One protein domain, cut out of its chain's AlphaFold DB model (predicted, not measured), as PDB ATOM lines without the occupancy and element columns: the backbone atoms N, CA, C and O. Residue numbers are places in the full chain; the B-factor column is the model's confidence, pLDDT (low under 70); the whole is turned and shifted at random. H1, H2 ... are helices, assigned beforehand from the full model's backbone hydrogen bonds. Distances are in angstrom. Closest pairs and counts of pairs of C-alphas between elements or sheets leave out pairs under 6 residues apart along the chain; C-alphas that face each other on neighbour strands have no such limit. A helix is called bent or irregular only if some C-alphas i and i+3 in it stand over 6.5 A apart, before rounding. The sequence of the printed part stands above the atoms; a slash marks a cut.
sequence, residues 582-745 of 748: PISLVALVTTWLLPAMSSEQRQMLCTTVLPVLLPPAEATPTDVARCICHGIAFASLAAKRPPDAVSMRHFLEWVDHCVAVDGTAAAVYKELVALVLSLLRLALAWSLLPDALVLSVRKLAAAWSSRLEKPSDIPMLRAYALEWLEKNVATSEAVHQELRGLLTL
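This is residues 582 to 745 of the 748 residues of an uncharacterized protein of Achlya hypogyna (UniProt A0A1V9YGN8). Six helices stand side by side in two facing rows, H3, H5 and H7 in one and H4, H6 and H8 in the other, and the hairpin of H1 and H2 covers one end of the rows, crossing H3. H3 to H8 form an up and down bundle, each helix running against the one before it. The printed part has 164 residues with eight named helices, H1 to H8 in order, and no named strand; the class is all helix. It is compact, with a radius of gyration of the C-alphas of 15.5 A and spans of 42 by 37 by 25 A.

Start at H1, residues 582 to 596, and H2, residues 599 to 613, a hairpin whose closest C-alphas, Leu 594 and Arg 602, are 6.8 A apart. Next find H3, residues 621 to 639, the hub, which touches four helices. H1 touches residues 627 to 635 of H3 alone, about perpendicular at 75 degrees; the closest C-alphas, Ala 587 and Gly 631, are 3.5 A apart. H4, residues 645 to 661, forms a hairpin with H3, closest at the C-alphas of Pro 621 and Cys 658, 5.9 A. H5, residues 666 to 685, touches H3 and runs the same way at a shallow tilt of 11 degrees, closest at the C-alphas of Cys 629 and Leu 675, 6.4 A. H6, residues 691 to 704, forms a hairpin with H5, closest at the C-alphas of Val 676 and Val 697, 7.2 A. H7, residues 714 to 726, only just touches H5, with 3 pairs of C-alphas within 8 A, the closest being Leu 684 and Trp 724 at 7.3 A. H8, residues 733 to 744, forms a hairpin with H7 at a steep tilt of 38 degrees, only just past shallow; their closest C-alphas, Ala 721 and Leu 739, are 5.5 A apart. Every O i to N i+4 pair is within hydrogen-bond range in H3 to H8, against 9 of 11 in H1 and 8 of 11 in H2.

Find C-alpha 582 at (186.282, 217.435, 174.388), where H1 begins; it is irregular, with C-alphas 592 and 595 7.0 A apart. H2 is only just irregular, with C-alphas 607 and 610 6.8 A apart. H3 measures 27.2 A, H4 24.5 A and H5, the longest, 28.9 A from C-alpha 666 at (207.982, 224.690, 187.032). H8 ends at C-alpha 744, (225.917, 227.837, 172.388).

The two C-alphas farthest apart, Pro 616 and Glu 733, are 44.9 A apart. The printed part has no cut and no long link. The mean pLDDT of the printed part is 72.1; 62 residues are under 70, among them 582 to 592 and 688 to 717.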
ATOM      1  N   PRO A 582     186.259 215.973 174.431       62.16
ATOM      2  CA  PRO A 582     186.282 217.435 174.388       62.16
ATOM      3  C   PRO A 582     187.508 218.015 173.679       62.16
ATOM      4  O   PRO A 582     187.410 219.021 172.979       62.16
ATOM      5  N   ILE A 583     188.652 217.337 173.790       61.41
ATOM      6  CA  ILE A 583     189.925 217.759 173.195       61.41
ATOM      7  C   ILE A 583     189.846 217.724 171.665       61.41
ATOM      8  O   ILE A 583     190.397 218.603 171.010       61.41
ATOM      9  N   SER A 584     189.117 216.768 171.082       61.28
ATOM     10  CA  SER A 584     188.903 216.686 169.631       61.28
ATOM     11  C   SER A 584     188.013 217.825 169.108       61.28
ATOM     12  O   SER A 584     188.236 218.297 167.994       61.28
ATOM     13  N   LEU A 585     187.050 218.302 169.917       64.19
ATOM     14  CA  LEU A 585     186.216 219.490 169.638       64.19
ATOM     15  C   LEU A 585     186.989 220.767 169.702       64.19
ATOM     16  O   LEU A 585     187.001 221.510 168.723       64.19
ATOM     17  N   VAL A 586     187.727 220.970 170.778       62.03
ATOM     18  CA  VAL A 586     188.573 222.148 170.860       62.03
ATOM     19  C   VAL A 586     189.632 222.135 169.753       62.03
ATOM     20  O   VAL A 586     189.833 223.163 169.122       62.03
ATOM     21  N   ALA A 587     190.214 220.980 169.418       60.59
ATOM     22  CA  ALA A 587     191.180 220.837 168.329       60.59
ATOM     23  C   ALA A 587     190.608 221.231 166.949       60.59
ATOM     24  O   ALA A 587     191.211 222.046 166.250       60.59
ATOM     25  N   LEU A 588     189.430 220.725 166.569       64.44
ATOM     26  CA  LEU A 588     188.767 221.081 165.302       64.44
ATOM     27  C   LEU A 588     188.329 222.553 165.263       64.44
ATOM     28  O   LEU A 588     188.522 223.250 164.266       64.44
ATOM     29  N   VAL A 589     187.823 223.057 166.385       63.69
ATOM     30  CA  VAL A 589     187.449 224.462 166.567       63.69
ATOM     31  C   VAL A 589     188.657 225.379 166.402       63.69
ATOM     32  O   VAL A 589     188.597 226.360 165.662       63.69
ATOM     33  N   THR A 590     189.788 225.033 167.018       62.81
ATOM     34  CA  THR A 590     191.028 225.802 166.884       62.81
ATOM     35  C   THR A 590     191.536 225.833 165.445       62.81
ATOM     36  O   THR A 590     192.107 226.831 165.031       62.81
ATOM     37  N   THR A 591     191.248 224.817 164.632       64.31
ATOM     38  CA  THR A 591     191.652 224.799 163.219       64.31
ATOM     39  C   THR A 591     190.730 225.575 162.284       64.31
ATOM     40  O   THR A 591     191.175 226.022 161.231       64.31
ATOM     41  N   TRP A 592     189.462 225.766 162.653       68.88
ATOM     42  CA  TRP A 592     188.499 226.524 161.845       68.88
ATOM     43  C   TRP A 592     188.460 228.013 162.186       68.88
ATOM     44  O   TRP A 592     188.061 228.821 161.351       68.88
ATOM     45  N   LEU A 593     188.828 228.365 163.417       77.31
ATOM     46  CA  LEU A 593     188.623 229.702 163.959       77.31
ATOM     47  C   LEU A 593     189.909 230.534 164.019       77.31
ATOM     48  O   LEU A 593     189.940 231.631 163.467       77.31
ATOM     49  N   LEU A 594     190.982 230.014 164.635       75.94
ATOM     50  CA  LEU A 594     192.213 230.782 164.896       75.94
ATOM     51  C   LEU A 594     192.842 231.451 163.666       75.94
ATOM     52  O   LEU A 594     193.261 232.600 163.819       75.94
ATOM     53  N   PRO A 595     192.917 230.806 162.480       73.31
ATOM     54  CA  PRO A 595     193.508 231.432 161.297       73.31
ATOM     55  C   PRO A 595     192.773 232.697 160.834       73.31
ATOM     56  O   PRO A 595     193.360 233.551 160.181       73.31
ATOM     57  N   ALA A 596     191.480 232.809 161.149       75.06
ATOM     58  CA  ALA A 596     190.589 233.855 160.660       75.06
ATOM     59  C   ALA A 596     190.254 234.921 161.725       75.06
ATOM     60  O   ALA A 596     189.369 235.743 161.496       75.06
ATOM     61  N   MET A 597     190.919 234.893 162.888       80.44
ATOM     62  CA  MET A 597     190.636 235.774 164.027       80.44
ATOM     63  C   MET A 597     191.634 236.925 164.164       80.44
ATOM     64  O   MET A 597     192.840 236.731 164.012       80.44
ATOM     65  N   SER A 598     191.126 238.102 164.543       77.44
ATOM     66  CA  SER A 598     191.941 239.245 164.982       77.44
ATOM     67  C   SER A 598     192.551 239.022 166.369       77.44
ATOM     68  O   SER A 598     192.197 238.075 167.077       77.44
ATOM     69  N   SER A 599     193.450 239.914 166.803       74.62
ATOM     70  CA  SER A 599     194.110 239.770 168.105       74.62
ATOM     71  C   SER A 599     193.139 239.645 169.286       74.62
ATOM     72  O   SER A 599     193.240 238.709 170.082       74.62
ATOM     73  N   GLU A 600     192.156 240.540 169.341       80.38
ATOM     74  CA  GLU A 600     191.150 240.621 170.402       80.38
ATOM     75  C   GLU A 600     190.205 239.412 170.411       80.38
ATOM     76  O   GLU A 600     189.953 238.812 171.457       80.38
ATOM     77  N   GLN A 601     189.747 238.982 169.231       86.19
ATOM     78  CA  GLN A 601     188.876 237.813 169.083       86.19
ATOM     79  C   GLN A 601     189.541 236.541 169.621       86.19
ATOM     80  O   GLN A 601     188.889 235.700 170.240       86.19
ATOM     81  N   ARG A 602     190.859 236.403 169.442       81.06
ATOM     82  CA  ARG A 602     191.617 235.270 169.995       81.06
ATOM     83  C   ARG A 602     191.692 235.308 171.500       81.06
ATOM     84  O   ARG A 602     191.568 234.260 172.126       81.06
ATOM     85  N   GLN A 603     191.918 236.488 172.068       83.25
ATOM     86  CA  GLN A 603     191.933 236.644 173.513       83.25
ATOM     87  C   GLN A 603     190.583 236.202 174.076       83.25
ATOM     88  O   GLN A 603     190.549 235.315 174.922       83.25
ATOM     89  N   MET A 604     189.484 236.697 173.498       87.00
ATOM     90  CA  MET A 604     188.121 236.316 173.870       87.00
ATOM     91  C   MET A 604     187.870 234.799 173.751       87.00
ATOM     92  O   MET A 604     187.313 234.173 174.659       87.00
ATOM     93  N   LEU A 605     188.335 234.179 172.659       86.56
ATOM     94  CA  LEU A 605     188.276 232.729 172.461       86.56
ATOM     95  C   LEU A 605     189.028 231.985 173.579       86.56
ATOM     96  O   LEU A 605     188.462 231.086 174.202       86.56
ATOM     97  N   CYS A 606     190.283 232.353 173.847       84.44
ATOM     98  CA  CYS A 606     191.167 231.616 174.753       84.44
ATOM     99  C   CYS A 606     190.836 231.824 176.236       84.44
ATOM    100  O   CYS A 606     191.014 230.901 177.026       84.44
ATOM    101  N   THR A 607     190.341 233.002 176.629       84.62
ATOM    102  CA  THR A 607     190.067 233.320 178.040       84.62
ATOM    103  C   THR A 607     188.656 232.974 178.488       84.62
ATOM    104  O   THR A 607     188.404 232.919 179.690       84.62
ATOM    105  N   THR A 608     187.710 232.786 177.564       85.44
ATOM    106  CA  THR A 608     186.290 232.684 177.940       85.44
ATOM    107  C   THR A 608     185.556 231.576 177.217       85.44
ATOM    108  O   THR A 608     184.861 230.808 177.870       85.44
ATOM    109  N   VAL A 609     185.721 231.433 175.902       87.12
ATOM    110  CA  VAL A 609     184.976 230.408 175.155       87.12
ATOM    111  C   VAL A 609     185.596 229.021 175.349       87.12
ATOM    112  O   VAL A 609     184.895 228.080 175.714       87.12
ATOM    113  N   LEU A 610     186.911 228.877 175.152       84.44
ATOM    114  CA  LEU A 610     187.595 227.586 175.289       84.44
ATOM    115  C   LEU A 610     187.530 227.001 176.710       84.44
ATOM    116  O   LEU A 610     187.228 225.814 176.816       84.44
ATOM    117  N   PRO A 611     187.730 227.776 177.796       86.19
ATOM    118  CA  PRO A 611     187.612 227.247 179.155       86.19
ATOM    119  C   PRO A 611     186.234 226.659 179.481       86.19
ATOM    120  O   PRO A 611     186.157 225.710 180.250       86.19
ATOM    121  N   VAL A 612     185.156 227.179 178.879       85.88
ATOM    122  CA  VAL A 612     183.790 226.656 179.071       85.88
ATOM    123  C   VAL A 612     183.599 225.304 178.380       85.88
ATOM    124  O   VAL A 612     182.883 224.448 178.890       85.88
ATOM    125  N   LEU A 613     184.244 225.089 177.230       81.75
ATOM    126  CA  LEU A 613     184.175 223.819 176.495       81.75
ATOM    127  C   LEU A 613     184.993 222.707 177.162       81.75
ATOM    128  O   LEU A 613     184.698 221.520 176.979       81.75
ATOM    129  N   LEU A 614     186.026 223.073 177.918       80.94
ATOM    130  CA  LEU A 614     186.863 222.125 178.639       80.94
ATOM    131  C   LEU A 614     186.150 221.607 179.896       80.94
ATOM    132  O   LEU A 614     185.326 222.307 180.486       80.94
ATOM    133  N   PRO A 615     186.430 220.363 180.324       79.25
ATOM    134  CA  PRO A 615     185.971 219.881 181.618       79.25
ATOM    135  C   PRO A 615     186.388 220.862 182.726       79.25
ATOM    136  O   PRO A 615     187.505 221.374 182.685       79.25
ATOM    137  N   PRO A 616     185.568 221.088 183.766       73.69
ATOM    138  CA  PRO A 616     185.881 222.063 184.817       73.69
ATOM    139  C   PRO A 616     187.173 221.748 185.594       73.69
ATOM    140  O   PRO A 616     187.746 222.634 186.218       73.69
ATOM    141  N   ALA A 617     187.651 220.499 185.546       73.00
ATOM    142  CA  ALA A 617     188.938 220.087 186.107       73.00
ATOM    143  C   ALA A 617     190.153 220.414 185.206       73.00
ATOM    144  O   ALA A 617     191.283 220.331 185.676       73.00
ATOM    145  N   GLU A 618     189.928 220.776 183.941       71.25
ATOM    146  CA  GLU A 618     190.929 220.964 182.876       71.25
ATOM    147  C   GLU A 618     190.763 222.333 182.183       71.25
ATOM    148  O   GLU A 618     190.980 222.468 180.983       71.25
ATOM    149  N   ALA A 619     190.324 223.360 182.916       76.81
ATOM    150  CA  ALA A 619     190.049 224.698 182.377       76.81
ATOM    151  C   ALA A 619     191.201 225.702 182.605       76.81
ATOM    152  O   ALA A 619     190.981 226.915 182.607       76.81
ATOM    153  N   THR A 620     192.431 225.227 182.841       83.00
ATOM    154  CA  THR A 620     193.574 226.119 183.092       83.00
ATOM    155  C   THR A 620     194.122 226.722 181.789       83.00
ATOM    156  O   THR A 620     193.950 226.135 180.715       83.00
ATOM    157  N   PRO A 621     194.857 227.853 181.838       82.00
ATOM    158  CA  PRO A 621     195.501 228.424 180.650       82.00
ATOM    159  C   PRO A 621     196.413 227.429 179.909       82.00
ATOM    160  O   PRO A 621     196.487 227.442 178.677       82.00
ATOM    161  N   THR A 622     197.067 226.533 180.655       81.19
ATOM    162  CA  THR A 622     197.936 225.474 180.116       81.19
ATOM    163  C   THR A 622     197.135 224.400 179.381       81.19
ATOM    164  O   THR A 622     197.563 223.924 178.329       81.19
ATOM    165  N   ASP A 623     195.948 224.045 179.879       81.06
ATOM    166  CA  ASP A 623     195.055 223.096 179.207       81.06
ATOM    167  C   ASP A 623     194.506 223.679 177.898       81.06
ATOM    168  O   ASP A 623     194.471 222.992 176.873       81.06
ATOM    169  N   VAL A 624     194.181 224.977 177.889       82.94
ATOM    170  CA  VAL A 624     193.824 225.711 176.665       82.94
ATOM    171  C   VAL A 624     194.984 225.680 175.662       82.94
ATOM    172  O   VAL A 624     194.780 225.336 174.496       82.94
ATOM    173  N   ALA A 625     196.218 225.941 176.111       82.12
ATOM    174  CA  ALA A 625     197.410 225.861 175.264       82.12
ATOM    175  C   ALA A 625     197.616 224.450 174.683       82.12
ATOM    176  O   ALA A 625     197.914 224.300 173.494       82.12
ATOM    177  N   ARG A 626     197.407 223.406 175.498       81.75
ATOM    178  CA  ARG A 626     197.462 221.998 175.071       81.75
ATOM    179  C   ARG A 626     196.459 221.723 173.957       81.75
ATOM    180  O   ARG A 626     196.814 221.106 172.952       81.75
ATOM    181  N   CYS A 627     195.233 222.216 174.099       79.50
ATOM    182  CA  CYS A 627     194.190 222.008 173.104       79.50
ATOM    183  C   CYS A 627     194.483 222.730 171.782       79.50
ATOM    184  O   CYS A 627     194.347 222.116 170.724       79.50
ATOM    185  N   ILE A 628     194.971 223.975 171.830       81.56
ATOM    186  CA  ILE A 628     195.402 224.719 170.632       81.56
ATOM    187  C   ILE A 628     196.541 223.979 169.915       81.56
ATOM    188  O   ILE A 628     196.486 223.770 168.703       81.56
ATOM    189  N   CYS A 629     197.556 223.534 170.661       81.81
ATOM    190  CA  CYS A 629     198.694 222.794 170.116       81.81
ATOM    191  C   CYS A 629     198.255 221.506 169.403       81.81
ATOM    192  O   CYS A 629     198.686 221.231 168.279       81.81
ATOM    193  N   HIS A 630     197.388 220.715 170.040       79.50
ATOM    194  CA  HIS A 630     196.846 219.504 169.431       79.50
ATOM    195  C   HIS A 630     196.020 219.819 168.183       79.50
ATOM    196  O   HIS A 630     196.190 219.142 167.172       79.50
ATOM    197  N   GLY A 631     195.189 220.866 168.210       78.31
ATOM    198  CA  GLY A 631     194.436 221.328 167.043       78.31
ATOM    199  C   GLY A 631     195.317 221.610 165.836       78.31
ATOM    200  O   GLY A 631     195.121 221.019 164.774       78.31
ATOM    201  N   ILE A 632     196.356 222.429 166.017       79.50
ATOM    202  CA  ILE A 632     197.322 222.750 164.956       79.50
ATOM    203  C   ILE A 632     197.957 221.474 164.388       79.50
ATOM    204  O   ILE A 632     198.048 221.307 163.165       79.50
ATOM    205  N   ALA A 633     198.367 220.544 165.256       78.75
ATOM    206  CA  ALA A 633     198.963 219.284 164.827       78.75
ATOM    207  C   ALA A 633     197.977 218.413 164.026       78.75
ATOM    208  O   ALA A 633     198.333 217.900 162.963       78.75
ATOM    209  N   PHE A 634     196.731 218.287 164.491       76.69
ATOM    210  CA  PHE A 634     195.692 217.515 163.811       76.69
ATOM    211  C   PHE A 634     195.344 218.088 162.435       76.69
ATOM    212  O   PHE A 634     195.293 217.316 161.478       76.69
ATOM    213  N   ALA A 635     195.174 219.409 162.292       74.88
ATOM    214  CA  ALA A 635     194.932 220.016 160.976       74.88
ATOM    215  C   ALA A 635     196.072 219.750 159.999       74.88
ATOM    216  O   ALA A 635     195.824 219.371 158.856       74.88
ATOM    217  N   SER A 636     197.313 219.915 160.453       76.31
ATOM    218  CA  SER A 636     198.500 219.687 159.624       76.31
ATOM    219  C   SER A 636     198.531 218.253 159.088       76.31
ATOM    220  O   SER A 636     198.729 218.010 157.896       76.31
ATOM    221  N   LEU A 637     198.267 217.281 159.968       76.75
ATOM    222  CA  LEU A 637     198.215 215.864 159.610       76.75
ATOM    223  C   LEU A 637     197.043 215.546 158.672       76.75
ATOM    224  O   LEU A 637     197.236 214.843 157.681       76.75
ATOM    225  N   ALA A 638     195.851 216.081 158.951       72.38
ATOM    226  CA  ALA A 638     194.653 215.857 158.143       72.38
ATOM    227  C   ALA A 638     194.790 216.452 156.733       72.38
ATOM    228  O   ALA A 638     194.497 215.782 155.742       72.38
ATOM    229  N   ALA A 639     195.296 217.683 156.633       73.38
ATOM    230  CA  ALA A 639     195.525 218.368 155.366       73.38
ATOM    231  C   ALA A 639     196.765 217.854 154.619       73.38
ATOM    232  O   ALA A 639     196.958 218.212 153.456       73.38
ATOM    233  N   LYS A 640     197.607 217.033 155.270       79.56
ATOM    234  CA  LYS A 640     198.940 216.640 154.783       79.56
ATOM    235  C   LYS A 640     199.751 217.865 154.354       79.56
ATOM    236  O   LYS A 640     200.322 217.901 153.264       79.56
ATOM    237  N   ARG A 641     199.741 218.886 155.205       76.00
ATOM    238  CA  ARG A 641     200.406 220.170 154.992       76.00
ATOM    239  C   ARG A 641     201.142 220.577 156.265       76.00
ATOM    240  O   ARG A 641     200.787 220.106 157.346       76.00
ATOM    241  N   PRO A 642     202.164 221.439 156.156       73.50
ATOM    242  CA  PRO A 642     202.776 222.045 157.329       73.50
ATOM    243  C   PRO A 642     201.737 222.814 158.164       73.50
ATOM    244  O   PRO A 642     200.730 223.271 157.611       73.50
ATOM    245  N   PRO A 643     201.986 222.984 159.472       76.19
ATOM    246  CA  PRO A 643     201.150 223.823 160.316       76.19
ATOM    247  C   PRO A 643     201.072 225.259 159.795       76.19
ATOM    248  O   PRO A 643     202.064 225.833 159.346       76.19
ATOM    249  N   ASP A 644     199.860 225.812 159.845       74.69
ATOM    250  CA  ASP A 644     199.561 227.170 159.403       74.69
ATOM    251  C   ASP A 644     200.323 228.202 160.249       74.69
ATOM    252  O   ASP A 644     200.236 228.217 161.480       74.69
ATOM    253  N   ALA A 645     201.064 229.084 159.577       73.44
ATOM    254  CA  ALA A 645     201.935 230.056 160.224       73.44
ATOM    255  C   ALA A 645     201.161 231.063 161.095       73.44
ATOM    256  O   ALA A 645     201.690 231.501 162.121       73.44
ATOM    257  N   VAL A 646     199.916 231.397 160.728       73.56
ATOM    258  CA  VAL A 646     199.045 232.282 161.520       73.56
ATOM    259  C   VAL A 646     198.705 231.602 162.845       73.56
ATOM    260  O   VAL A 646     199.062 232.096 163.912       73.56
ATOM    261  N   SER A 647     198.138 230.402 162.794       77.25
ATOM    262  CA  SER A 647     197.789 229.603 163.974       77.25
ATOM    263  C   SER A 647     198.988 229.348 164.886       77.25
ATOM    264  O   SER A 647     198.874 229.425 166.109       77.25
ATOM    265  N   MET A 648     200.163 229.090 164.304       77.06
ATOM    266  CA  MET A 648     201.402 228.918 165.061       77.06
ATOM    267  C   MET A 648     201.808 230.184 165.807       77.06
ATOM    268  O   MET A 648     202.123 230.103 166.991       77.06
ATOM    269  N   ARG A 649     201.779 231.352 165.155       76.38
ATOM    270  CA  ARG A 649     202.046 232.637 165.818       76.38
ATOM    271  C   ARG A 649     201.096 232.843 167.000       76.38
ATOM    272  O   ARG A 649     201.534 233.234 168.074       76.38
ATOM    273  N   HIS A 650     199.822 232.507 166.821       77.00
ATOM    274  CA  HIS A 650     198.779 232.705 167.826       77.00
ATOM    275  C   HIS A 650     198.985 231.790 169.039       77.00
ATOM    276  O   HIS A 650     198.891 232.231 170.181       77.00
ATOM    277  N   PHE A 651     199.334 230.525 168.794       81.69
ATOM    278  CA  PHE A 651     199.722 229.596 169.851       81.69
ATOM    279  C   PHE A 651     200.909 230.126 170.664       81.69
ATOM    280  O   PHE A 651     200.885 230.074 171.888       81.69
ATOM    281  N   LEU A 652     201.927 230.670 169.998       78.00
ATOM    282  CA  LEU A 652     203.119 231.193 170.665       78.00
ATOM    283  C   LEU A 652     202.833 232.426 171.524       78.00
ATOM    284  O   LEU A 652     203.356 232.527 172.630       78.00
ATOM    285  N   GLU A 653     201.977 233.327 171.053       79.12
ATOM    286  CA  GLU A 653     201.507 234.469 171.844       79.12
ATOM    287  C   GLU A 653     200.726 234.011 173.086       79.12
ATOM    288  O   GLU A 653     200.899 234.568 174.171       79.12
ATOM    289  N   TRP A 654     199.919 232.951 172.968       83.00
ATOM    290  CA  TRP A 654     199.239 232.361 174.121       83.00
ATOM    291  C   TRP A 654     200.213 231.688 175.096       83.00
ATOM    292  O   TRP A 654     200.049 231.809 176.305       83.00
ATOM    293  N   VAL A 655     201.268 231.034 174.600       79.69
ATOM    294  CA  VAL A 655     202.340 230.492 175.452       79.69
ATOM    295  C   VAL A 655     203.030 231.611 176.241       79.69
ATOM    296  O   VAL A 655     203.233 231.454 177.446       79.69
ATOM    297  N   ASP A 656     203.331 232.747 175.602       76.69
ATOM    298  CA  ASP A 656     203.874 233.935 176.277       76.69
ATOM    299  C   ASP A 656     202.898 234.448 177.361       76.69
ATOM    300  O   ASP A 656     203.319 234.794 178.469       76.69
ATOM    301  N   HIS A 657     201.586 234.420 177.096       81.25
ATOM    302  CA  HIS A 657     200.559 234.748 178.089       81.25
ATOM    303  C   HIS A 657     200.527 233.758 179.268       81.25
ATOM    304  O   HIS A 657     200.554 234.189 180.420       81.25
ATOM    305  N   CYS A 658     200.541 232.443 179.021       79.00
ATOM    306  CA  CYS A 658     200.595 231.425 180.080       79.00
ATOM    307  C   CYS A 658     201.827 231.604 180.978       79.00
ATOM    308  O   CYS A 658     201.741 231.484 182.200       79.00
ATOM    309  N   VAL A 659     202.969 231.934 180.372       74.25
ATOM    310  CA  VAL A 659     204.219 232.244 181.073       74.25
ATOM    311  C   VAL A 659     204.087 233.483 181.961       74.25
ATOM    312  O   VAL A 659     204.638 233.497 183.063       74.25
ATOM    313  N   ALA A 660     203.368 234.512 181.513       75.25
ATOM    314  CA  ALA A 660     203.140 235.726 182.291       75.25
ATOM    315  C   ALA A 660     202.179 235.501 183.473       75.25
ATOM    316  O   ALA A 660     202.410 236.046 184.551       75.25
ATOM    317  N   VAL A 661     201.130 234.695 183.282       75.44
ATOM    318  CA  VAL A 661     200.083 234.453 184.290       75.44
ATOM    319  C   VAL A 661     200.551 233.482 185.379       75.44
ATOM    320  O   VAL A 661     200.463 233.806 186.560       75.44
ATOM    321  N   ASP A 662     201.120 232.334 184.997       68.62
ATOM    322  CA  ASP A 662     201.459 231.234 185.918       68.62
ATOM    323  C   ASP A 662     202.974 230.991 186.028       68.62
ATOM    324  O   ASP A 662     203.448 229.911 186.395       68.62
ATOM    325  N   GLY A 663     203.767 232.028 185.740       58.66
ATOM    326  CA  GLY A 663     205.221 231.978 185.585       58.66
ATOM    327  C   GLY A 663     206.039 231.515 186.796       58.66
ATOM    328  O   GLY A 663     207.259 231.570 186.738       58.66
ATOM    329  N   THR A 664     205.439 231.068 187.893       58.53
ATOM    330  CA  THR A 664     206.164 230.530 189.057       58.53
ATOM    331  C   THR A 664     206.137 229.001 189.132       58.53
ATOM    332  O   THR A 664     206.951 228.415 189.847       58.53
ATOM    333  N   ALA A 665     205.276 228.327 188.361       62.12
ATOM    334  CA  ALA A 665     205.121 226.877 188.414       62.12
ATOM    335  C   ALA A 665     206.027 226.158 187.397       62.12
ATOM    336  O   ALA A 665     205.756 226.133 186.197       62.12
ATOM    337  N   ALA A 666     207.081 225.488 187.876       63.00
ATOM    338  CA  ALA A 666     207.982 224.690 187.032       63.00
ATOM    339  C   ALA A 666     207.255 223.601 186.205       63.00
ATOM    340  O   ALA A 666     207.700 223.246 185.115       63.00
ATOM    341  N   ALA A 667     206.121 223.091 186.701       65.62
ATOM    342  CA  ALA A 667     205.296 222.103 186.006       65.62
ATOM    343  C   ALA A 667     204.627 222.664 184.736       65.62
ATOM    344  O   ALA A 667     204.740 222.045 183.681       65.62
ATOM    345  N   VAL A 668     204.019 223.856 184.814       69.75
ATOM    346  CA  VAL A 668     203.349 224.541 183.685       69.75
ATOM    347  C   VAL A 668     204.317 224.722 182.526       69.75
ATOM    348  O   VAL A 668     204.090 224.312 181.394       69.75
ATOM    349  N   TYR A 669     205.473 225.261 182.860       68.69
ATOM    350  CA  TYR A 669     206.583 225.440 181.954       68.69
ATOM    351  C   TYR A 669     207.007 224.144 181.248       68.69
ATOM    352  O   TYR A 669     207.238 224.148 180.038       68.69
ATOM    353  N   LYS A 670     207.129 223.035 181.996       70.56
ATOM    354  CA  LYS A 670     207.567 221.742 181.446       70.56
ATOM    355  C   LYS A 670     206.586 221.233 180.398       70.56
ATOM    356  O   LYS A 670     206.996 220.712 179.362       70.56
ATOM    357  N   GLU A 671     205.299 221.414 180.658       75.06
ATOM    358  CA  GLU A 671     204.244 221.056 179.720       75.06
ATOM    359  C   GLU A 671     204.252 221.948 178.476       75.06
ATOM    360  O   GLU A 671     204.244 221.422 177.363       75.06
ATOM    361  N   LEU A 672     204.361 223.273 178.629       76.25
ATOM    362  CA  LEU A 672     204.409 224.209 177.496       76.25
ATOM    363  C   LEU A 672     205.578 223.913 176.547       76.25
ATOM    364  O   LEU A 672     205.408 223.928 175.327       76.25
ATOM    365  N   VAL A 673     206.752 223.575 177.082       73.50
ATOM    366  CA  VAL A 673     207.908 223.214 176.252       73.50
ATOM    367  C   VAL A 673     207.697 221.890 175.531       73.50
ATOM    368  O   VAL A 673     208.030 221.794 174.350       73.50
ATOM    369  N   ALA A 674     207.097 220.889 176.177       74.31
ATOM    370  CA  ALA A 674     206.746 219.643 175.499       74.31
ATOM    371  C   ALA A 674     205.796 219.889 174.310       74.31
ATOM    372  O   ALA A 674     205.982 219.294 173.245       74.31
ATOM    373  N   LEU A 675     204.836 220.809 174.457       78.31
ATOM    374  CA  LEU A 675     203.923 221.216 173.386       78.31
ATOM    375  C   LEU A 675     204.660 221.912 172.238       78.31
ATOM    376  O   LEU A 675     204.550 221.476 171.090       78.31
ATOM    377  N   VAL A 676     205.483 222.923 172.530       76.81
ATOM    378  CA  VAL A 676     206.261 223.638 171.501       76.81
ATOM    379  C   VAL A 676     207.208 222.679 170.766       76.81
ATOM    380  O   VAL A 676     207.289 222.698 169.538       76.81
ATOM    381  N   LEU A 677     207.868 221.773 171.495       74.62
ATOM    382  CA  LEU A 677     208.722 220.726 170.927       74.62
ATOM    383  C   LEU A 677     207.947 219.743 170.042       74.62
ATOM    384  O   LEU A 677     208.485 219.264 169.043       74.62
ATOM    385  N   SER A 678     206.693 219.435 170.376       78.75
ATOM    386  CA  SER A 678     205.851 218.575 169.542       78.75
ATOM    387  C   SER A 678     205.516 219.226 168.194       78.75
ATOM    388  O   SER A 678     205.634 218.571 167.157       78.75
ATOM    389  N   LEU A 679     205.210 220.529 168.181       77.50
ATOM    390  CA  LEU A 679     204.975 221.283 166.945       77.50
ATOM    391  C   LEU A 679     206.255 221.464 166.131       77.50
ATOM    392  O   LEU A 679     206.216 221.351 164.909       77.50
ATOM    393  N   LEU A 680     207.397 221.672 166.791       74.00
ATOM    394  CA  LEU A 680     208.703 221.695 166.133       74.00
ATOM    395  C   LEU A 680     209.010 220.386 165.407       74.00
ATOM    396  O   LEU A 680     209.420 220.410 164.249       74.00
ATOM    397  N   ARG A 681     208.806 219.240 166.067       76.50
ATOM    398  CA  ARG A 681     208.988 217.916 165.445       76.50
ATOM    399  C   ARG A 681     208.118 217.760 164.208       76.50
ATOM    400  O   ARG A 681     208.570 217.225 163.201       76.50
ATOM    401  N   LEU A 682     206.874 218.224 164.295       77.81
ATOM    402  CA  LEU A 682     205.956 218.188 163.170       77.81
ATOM    403  C   LEU A 682     206.464 219.082 162.032       77.81
ATOM    404  O   LEU A 682     206.583 218.608 160.910       77.81
ATOM    405  N   ALA A 683     206.845 220.329 162.316       74.75
ATOM    406  CA  ALA A 683     207.386 221.266 161.330       74.75
ATOM    407  C   ALA A 683     208.666 220.730 160.645       74.75
ATOM    408  O   ALA A 683     208.785 220.767 159.419       74.75
ATOM    409  N   LEU A 684     209.567 220.114 161.417       72.62
ATOM    410  CA  LEU A 684     210.761 219.413 160.929       72.62
ATOM    411  C   LEU A 684     210.424 218.280 159.951       72.62
ATOM    412  O   LEU A 684     211.115 218.128 158.944       72.62
ATOM    413  N   ALA A 685     209.376 217.495 160.218       76.25
ATOM    414  CA  ALA A 685     208.936 216.429 159.313       76.25
ATOM    415  C   ALA A 685     208.491 216.978 157.945       76.25
ATOM    416  O   ALA A 685     208.644 216.301 156.930       76.25
ATOM    417  N   TRP A 686     208.009 218.222 157.912       73.94
ATOM    418  CA  TRP A 686     207.621 218.936 156.695       73.94
ATOM    419  C   TRP A 686     208.750 219.774 156.080       73.94
ATOM    420  O   TRP A 686     208.518 220.442 155.077       73.94
ATOM    421  N   SER A 687     209.969 219.728 156.636       70.69
ATOM    422  CA  SER A 687     211.115 220.542 156.193       70.69
ATOM    423  C   SER A 687     210.797 222.042 156.122       70.69
ATOM    424  O   SER A 687     211.228 222.735 155.205       70.69
ATOM    425  N   LEU A 688     210.028 222.539 157.093       67.12
ATOM    426  CA  LEU A 688     209.670 223.948 157.235       67.12
ATOM    427  C   LEU A 688     209.967 224.400 158.660       67.12
ATOM    428  O   LEU A 688     209.669 223.685 159.616       67.12
ATOM    429  N   LEU A 689     210.544 225.592 158.805       65.25
ATOM    430  CA  LEU A 689     210.864 226.159 160.108       65.25
ATOM    431  C   LEU A 689     210.342 227.593 160.198       65.25
ATOM    432  O   LEU A 689     210.963 228.501 159.658       65.25
ATOM    433  N   PRO A 690     209.205 227.821 160.868       66.12
ATOM    434  CA  PRO A 690     208.705 229.175 161.059       66.12
ATOM    435  C   PRO A 690     209.612 229.946 162.017       66.12
ATOM    436  O   PRO A 690     209.768 229.544 163.172       66.12
ATOM    437  N   ASP A 691     210.173 231.068 161.553       68.19
ATOM    438  CA  ASP A 691     211.079 231.947 162.309       68.19
ATOM    439  C   ASP A 691     210.549 232.256 163.723       68.19
ATOM    440  O   ASP A 691     211.281 232.179 164.714       68.19
ATOM    441  N   ALA A 692     209.240 232.516 163.831       63.88
ATOM    442  CA  ALA A 692     208.560 232.799 165.092       63.88
ATOM    443  C   ALA A 692     208.680 231.654 166.112       63.88
ATOM    444  O   ALA A 692     208.862 231.907 167.302       63.88
ATOM    445  N   LEU A 693     208.619 230.396 165.666       66.19
ATOM    446  CA  LEU A 693     208.621 229.255 166.577       66.19
ATOM    447  C   LEU A 693     210.016 228.976 167.147       66.19
ATOM    448  O   LEU A 693     210.136 228.644 168.323       66.19
ATOM    449  N   VAL A 694     211.075 229.223 166.371       68.31
ATOM    450  CA  VAL A 694     212.468 229.170 166.856       68.31
ATOM    451  C   VAL A 694     212.733 230.270 167.884       68.31
ATOM    452  O   VAL A 694     213.310 230.003 168.941       68.31
ATOM    453  N   LEU A 695     212.261 231.492 167.614       66.44
ATOM    454  CA  LEU A 695     212.371 232.623 168.538       66.44
ATOM    455  C   LEU A 695     211.656 232.342 169.867       66.44
ATOM    456  O   LEU A 695     212.229 232.577 170.930       66.44
ATOM    457  N   SER A 696     210.441 231.790 169.834       65.31
ATOM    458  CA  SER A 696     209.714 231.423 171.054       65.31
ATOM    459  C   SER A 696     210.383 230.290 171.828       65.31
ATOM    460  O   SER A 696     210.429 230.340 173.052       65.31
ATOM    461  N   VAL A 697     210.981 229.311 171.145       66.19
ATOM    462  CA  VAL A 697     211.789 228.268 171.799       66.19
ATOM    463  C   VAL A 697     212.994 228.875 172.509       66.19
ATOM    464  O   VAL A 697     213.275 228.499 173.646       66.19
ATOM    465  N   ARG A 698     213.678 229.852 171.899       68.88
ATOM    466  CA  ARG A 698     214.763 230.576 172.574       68.88
ATOM    467  C   ARG A 698     214.254 231.407 173.744       68.88
ATOM    468  O   ARG A 698     214.902 231.391 174.783       68.88
ATOM    469  N   LYS A 699     213.128 232.116 173.614       65.38
ATOM    470  CA  LYS A 699     212.529 232.879 174.722       65.38
ATOM    471  C   LYS A 699     212.172 231.971 175.895       65.38
ATOM    472  O   LYS A 699     212.554 232.275 177.020       65.38
ATOM    473  N   LEU A 700     211.514 230.840 175.632       63.62
ATOM    474  CA  LEU A 700     211.192 229.830 176.639       63.62
ATOM    475  C   LEU A 700     212.462 229.270 177.280       63.62
ATOM    476  O   LEU A 700     212.547 229.221 178.500       63.62
ATOM    477  N   ALA A 701     213.475 228.931 176.475       64.31
ATOM    478  CA  ALA A 701     214.770 228.479 176.972       64.31
ATOM    479  C   ALA A 701     215.472 229.558 177.823       64.31
ATOM    480  O   ALA A 701     215.987 229.256 178.888       64.31
ATOM    481  N   ALA A 702     215.455 230.829 177.426       64.69
ATOM    482  CA  ALA A 702     216.051 231.919 178.197       64.69
ATOM    483  C   ALA A 702     215.283 232.202 179.503       64.69
ATOM    484  O   ALA A 702     215.893 232.373 180.554       64.69
ATOM    485  N   ALA A 703     213.947 232.189 179.474       59.91
ATOM    486  CA  ALA A 703     213.115 232.295 180.675       59.91
ATOM    487  C   ALA A 703     213.361 231.120 181.643       59.91
ATOM    488  O   ALA A 703     213.285 231.268 182.863       59.91
ATOM    489  N   TRP A 704     213.713 229.958 181.094       60.12
ATOM    490  CA  TRP A 704     214.055 228.739 181.816       60.12
ATOM    491  C   TRP A 704     215.461 228.668 182.383       60.12
ATOM    492  O   TRP A 704     215.656 227.920 183.345       60.12
ATOM    493  N   SER A 705     216.421 229.441 181.867       59.72
ATOM    494  CA  SER A 705     217.813 229.403 182.345       59.72
ATOM    495  C   SER A 705     217.998 229.798 183.791       59.72
ATOM    496  O   SER A 705     219.019 229.481 184.384       59.72
ATOM    497  N   SER A 706     216.975 230.399 184.386       53.66
ATOM    498  CA  SER A 706     216.927 230.714 185.808       53.66
ATOM    499  C   SER A 706     216.058 229.760 186.648       53.66
ATOM    500  O   SER A 706     216.001 229.937 187.860       53.66
ATOM    501  N   ARG A 707     215.344 228.788 186.048       53.62
ATOM    502  CA  ARG A 707     214.220 228.067 186.696       53.62
ATOM    503  C   ARG A 707     214.186 226.542 186.521       53.62
ATOM    504  O   ARG A 707     213.389 225.884 187.187       53.62
ATOM    505  N   LEU A 708     215.003 225.959 185.643       50.94
ATOM    506  CA  LEU A 708     215.059 224.504 185.460       50.94
ATOM    507  C   LEU A 708     216.046 223.838 186.432       50.94
ATOM    508  O   LEU A 708     217.254 223.931 186.254       50.94
ATOM    509  N   GLU A 709     215.537 223.062 187.390       48.88
ATOM    510  CA  GLU A 709     216.362 222.203 188.259       48.88
ATOM    511  C   GLU A 709     216.774 220.860 187.604       48.88
ATOM    512  O   GLU A 709     217.536 220.100 188.203       48.88
ATOM    513  N   LYS A 710     216.288 220.509 186.392       54.03
ATOM    514  CA  LYS A 710     216.586 219.208 185.743       54.03
ATOM    515  C   LYS A 710     217.077 219.297 184.278       54.03
ATOM    516  O   LYS A 710     216.425 219.940 183.462       54.03
ATOM    517  N   PRO A 711     218.156 218.565 183.909       54.69
ATOM    518  CA  PRO A 711     218.874 218.681 182.626       54.69
ATOM    519  C   PRO A 711     218.389 217.783 181.458       54.69
ATOM    520  O   PRO A 711     219.100 217.665 180.462       54.69
ATOM    521  N   SER A 712     217.229 217.114 181.530       59.22
ATOM    522  CA  SER A 712     216.844 216.079 180.541       59.22
ATOM    523  C   SER A 712     216.330 216.593 179.191       59.22
ATOM    524  O   SER A 712     216.433 215.872 178.201       59.22
ATOM    525  N   ASP A 713     215.802 217.818 179.126       59.22
ATOM    526  CA  ASP A 713     215.093 218.319 177.932       59.22
ATOM    527  C   ASP A 713     216.005 219.182 177.026       59.22
ATOM    528  O   ASP A 713     215.753 219.364 175.832       59.22
ATOM    529  N   ILE A 714     217.143 219.630 177.569       63.44
ATOM    530  CA  ILE A 714     218.189 220.420 176.895       63.44
ATOM    531  C   ILE A 714     218.894 219.640 175.763       63.44
ATOM    532  O   ILE A 714     219.085 220.205 174.682       63.44
ATOM    533  N   PRO A 715     219.267 218.352 175.932       68.56
ATOM    534  CA  PRO A 715     219.859 217.560 174.853       68.56
ATOM    535  C   PRO A 715     218.929 217.426 173.645       68.56
ATOM    536  O   PRO A 715     219.398 217.380 172.513       68.56
ATOM    537  N   MET A 716     217.614 217.404 173.878       66.62
ATOM    538  CA  MET A 716     216.618 217.241 172.824       66.62
ATOM    539  C   MET A 716     216.467 218.513 171.981       66.62
ATOM    540  O   MET A 716     216.427 218.436 170.757       66.62
ATOM    541  N   LEU A 717     216.476 219.689 172.621       65.81
ATOM    542  CA  LEU A 717     216.522 220.986 171.936       65.81
ATOM    543  C   LEU A 717     217.797 221.149 171.096       65.81
ATOM    544  O   LEU A 717     217.726 221.592 169.950       65.81
ATOM    545  N   ARG A 718     218.955 220.742 171.636       71.50
ATOM    546  CA  ARG A 718     220.230 220.748 170.898       71.50
ATOM    547  C   ARG A 718     220.217 219.783 169.713       71.50
ATOM    548  O   ARG A 718     220.699 220.147 168.648       71.50
ATOM    549  N   ALA A 719     219.642 218.591 169.879       72.00
ATOM    550  CA  ALA A 719     219.499 217.622 168.796       72.00
ATOM    551  C   ALA A 719     218.626 218.166 167.654       72.00
ATOM    552  O   ALA A 719     219.036 218.082 166.502       72.00
ATOM    553  N   TYR A 720     217.487 218.802 167.959       68.12
ATOM    554  CA  TYR A 720     216.655 219.428 166.924       68.12
ATOM    555  C   TYR A 720     217.342 220.608 166.235       68.12
ATOM    556  O   TYR A 720     217.273 220.724 165.013       68.12
ATOM    557  N   ALA A 721     218.047 221.455 166.993       69.44
ATOM    558  CA  ALA A 721     218.804 222.563 166.419       69.44
ATOM    559  C   ALA A 721     219.915 222.076 165.472       69.44
ATOM    560  O   ALA A 721     220.086 222.650 164.398       69.44
ATOM    561  N   LEU A 722     220.625 220.997 165.829       73.75
ATOM    562  CA  LEU A 722     221.594 220.343 164.944       73.75
ATOM    563  C   LEU A 722     220.917 219.773 163.694       73.75
ATOM    564  O   LEU A 722     221.366 220.054 162.589       73.75
ATOM    565  N   GLU A 723     219.810 219.045 163.851       73.31
ATOM    566  CA  GLU A 723     219.104 218.413 162.734       73.31
ATOM    567  C   GLU A 723     218.556 219.439 161.722       73.31
ATOM    568  O   GLU A 723     218.599 219.202 160.515       73.31
ATOM    569  N   TRP A 724     218.087 220.611 162.168       70.06
ATOM    570  CA  TRP A 724     217.667 221.686 161.254       70.06
ATOM    571  C   TRP A 724     218.824 222.384 160.549       70.06
ATOM    572  O   TRP A 724     218.674 222.750 159.381       70.06
ATOM    573  N   LEU A 725     219.953 222.581 161.238       70.62
ATOM    574  CA  LEU A 725     221.165 223.120 160.619       70.62
ATOM    575  C   LEU A 725     221.710 222.144 159.569       70.62
ATOM    576  O   LEU A 725     222.067 222.573 158.476       70.62
ATOM    577  N   GLU A 726     221.705 220.840 159.857       73.62
ATOM    578  CA  GLU A 726     222.104 219.789 158.912       73.62
ATOM    579  C   GLU A 726     221.179 219.721 157.692       73.62
ATOM    580  O   GLU A 726     221.650 219.611 156.560       73.62
ATOM    581  N   LYS A 727     219.862 219.825 157.900       70.31
ATOM    582  CA  LYS A 727     218.865 219.822 156.816       70.31
ATOM    583  C   LYS A 727     218.738 221.168 156.089       70.31
ATOM    584  O   LYS A 727     217.973 221.256 155.133       70.31
ATOM    585  N   ASN A 728     219.474 222.194 156.518       64.88
ATOM    586  CA  ASN A 728     219.495 223.535 155.930       64.88
ATOM    587  C   ASN A 728     218.098 224.183 155.796       64.88
ATOM    588  O   ASN A 728     217.805 224.886 154.833       64.88
ATOM    589  N   VAL A 729     217.219 223.925 156.771       62.59
ATOM    590  CA  VAL A 729     215.798 224.335 156.737       62.59
ATOM    591  C   VAL A 729     215.603 225.810 157.124       62.59
ATOM    592  O   VAL A 729     214.537 226.376 156.904       62.59
ATOM    593  N   ALA A 730     216.622 226.450 157.707       60.28
ATOM    594  CA  ALA A 730     216.551 227.841 158.143       60.28
ATOM    595  C   ALA A 730     216.360 228.796 156.951       60.28
ATOM    596  O   ALA A 730     217.234 228.927 156.095       60.28
ATOM    597  N   THR A 731     215.224 229.487 156.937       59.31
ATOM    598  CA  THR A 731     214.783 230.422 155.892       59.31
ATOM    599  C   THR A 731     215.467 231.786 155.957       59.31
ATOM    600  O   THR A 731     215.525 232.482 154.945       59.31
ATOM    601  N   SER A 732     216.012 232.171 157.117       66.62
ATOM    602  CA  SER A 732     216.669 233.465 157.325       66.62
ATOM    603  C   SER A 732     217.994 233.340 158.084       66.62
ATOM    604  O   SER A 732     218.201 232.436 158.899       66.62
ATOM    605  N   GLU A 733     218.910 234.281 157.833       72.06
ATOM    606  CA  GLU A 733     220.184 234.383 158.556       72.06
ATOM    607  C   GLU A 733     219.961 234.581 160.064       72.06
ATOM    608  O   GLU A 733     220.678 233.997 160.878       72.06
ATOM    609  N   ALA A 734     218.908 235.319 160.432       67.19
ATOM    610  CA  ALA A 734     218.476 235.492 161.814       67.19
ATOM    611  C   ALA A 734     218.155 234.139 162.463       67.19
ATOM    612  O   ALA A 734     218.761 233.791 163.469       67.19
ATOM    613  N   VAL A 735     217.302 233.312 161.849       65.12
ATOM    614  CA  VAL A 735     216.992 231.963 162.361       65.12
ATOM    615  C   VAL A 735     218.239 231.094 162.485       65.12
ATOM    616  O   VAL A 735     218.386 230.344 163.450       65.12
ATOM    617  N   HIS A 736     219.173 231.216 161.546       70.31
ATOM    618  CA  HIS A 736     220.436 230.489 161.595       70.31
ATOM    619  C   HIS A 736     221.298 230.904 162.805       70.31
ATOM    620  O   HIS A 736     221.910 230.053 163.459       70.31
ATOM    621  N   GLN A 737     221.322 232.196 163.143       72.69
ATOM    622  CA  GLN A 737     221.976 232.716 164.349       72.69
ATOM    623  C   GLN A 737     221.252 232.279 165.630       72.69
ATOM    624  O   GLN A 737     221.908 231.886 166.593       72.69
ATOM    625  N   GLU A 738     219.918 232.272 165.631       72.00
ATOM    626  CA  GLU A 738     219.085 231.819 166.751       72.00
ATOM    627  C   GLU A 738     219.296 230.325 167.062       72.00
ATOM    628  O   GLU A 738     219.510 229.945 168.217       72.00
ATOM    629  N   LEU A 739     219.327 229.472 166.030       70.06
ATOM    630  CA  LEU A 739     219.620 228.038 166.153       70.06
ATOM    631  C   LEU A 739     221.033 227.785 166.687       70.06
ATOM    632  O   LEU A 739     221.220 226.945 167.568       70.06
ATOM    633  N   ARG A 740     222.035 228.541 166.216       73.94
ATOM    634  CA  ARG A 740     223.388 228.501 166.796       73.94
ATOM    635  C   ARG A 740     223.383 228.967 168.249       73.94
ATOM    636  O   ARG A 740     224.026 228.331 169.079       73.94
ATOM    637  N   GLY A 741     222.607 230.001 168.568       70.06
ATOM    638  CA  GLY A 741     222.384 230.497 169.924       70.06
ATOM    639  C   GLY A 741     221.873 229.418 170.881       70.06
ATOM    640  O   GLY A 741     222.395 229.291 171.988       70.06
ATOM    641  N   LEU A 742     220.921 228.585 170.442       69.88
ATOM    642  CA  LEU A 742     220.426 227.419 171.193       69.88
ATOM    643  C   LEU A 742     221.512 226.362 171.454       69.88
ATOM    644  O   LEU A 742     221.523 225.741 172.520       69.88
ATOM    645  N   LEU A 743     222.454 226.178 170.524       69.88
ATOM    646  CA  LEU A 743     223.594 225.272 170.699       69.88
ATOM    647  C   LEU A 743     224.650 225.837 171.654       69.88
ATOM    648  O   LEU A 743     225.230 225.088 172.442       69.88
ATOM    649  N   THR A 744     224.886 227.148 171.598       68.38
ATOM    650  CA  THR A 744     225.917 227.837 172.388       68.38
ATOM    651  C   THR A 744     225.446 228.301 173.753       68.38
ATOM    652  O   THR A 744     226.280 228.687 174.566       68.38
ATOM    653  N   LEU A 745     224.139 228.272 174.021       63.38
ATOM    654  CA  LEU A 745     223.545 228.607 175.311       63.38
ATOM    655  C   LEU A 745     224.316 227.859 176.421       63.38
ATOM    656  O   LEU A 745     224.270 226.626 176.519       63.38
TER     657      LEU A 745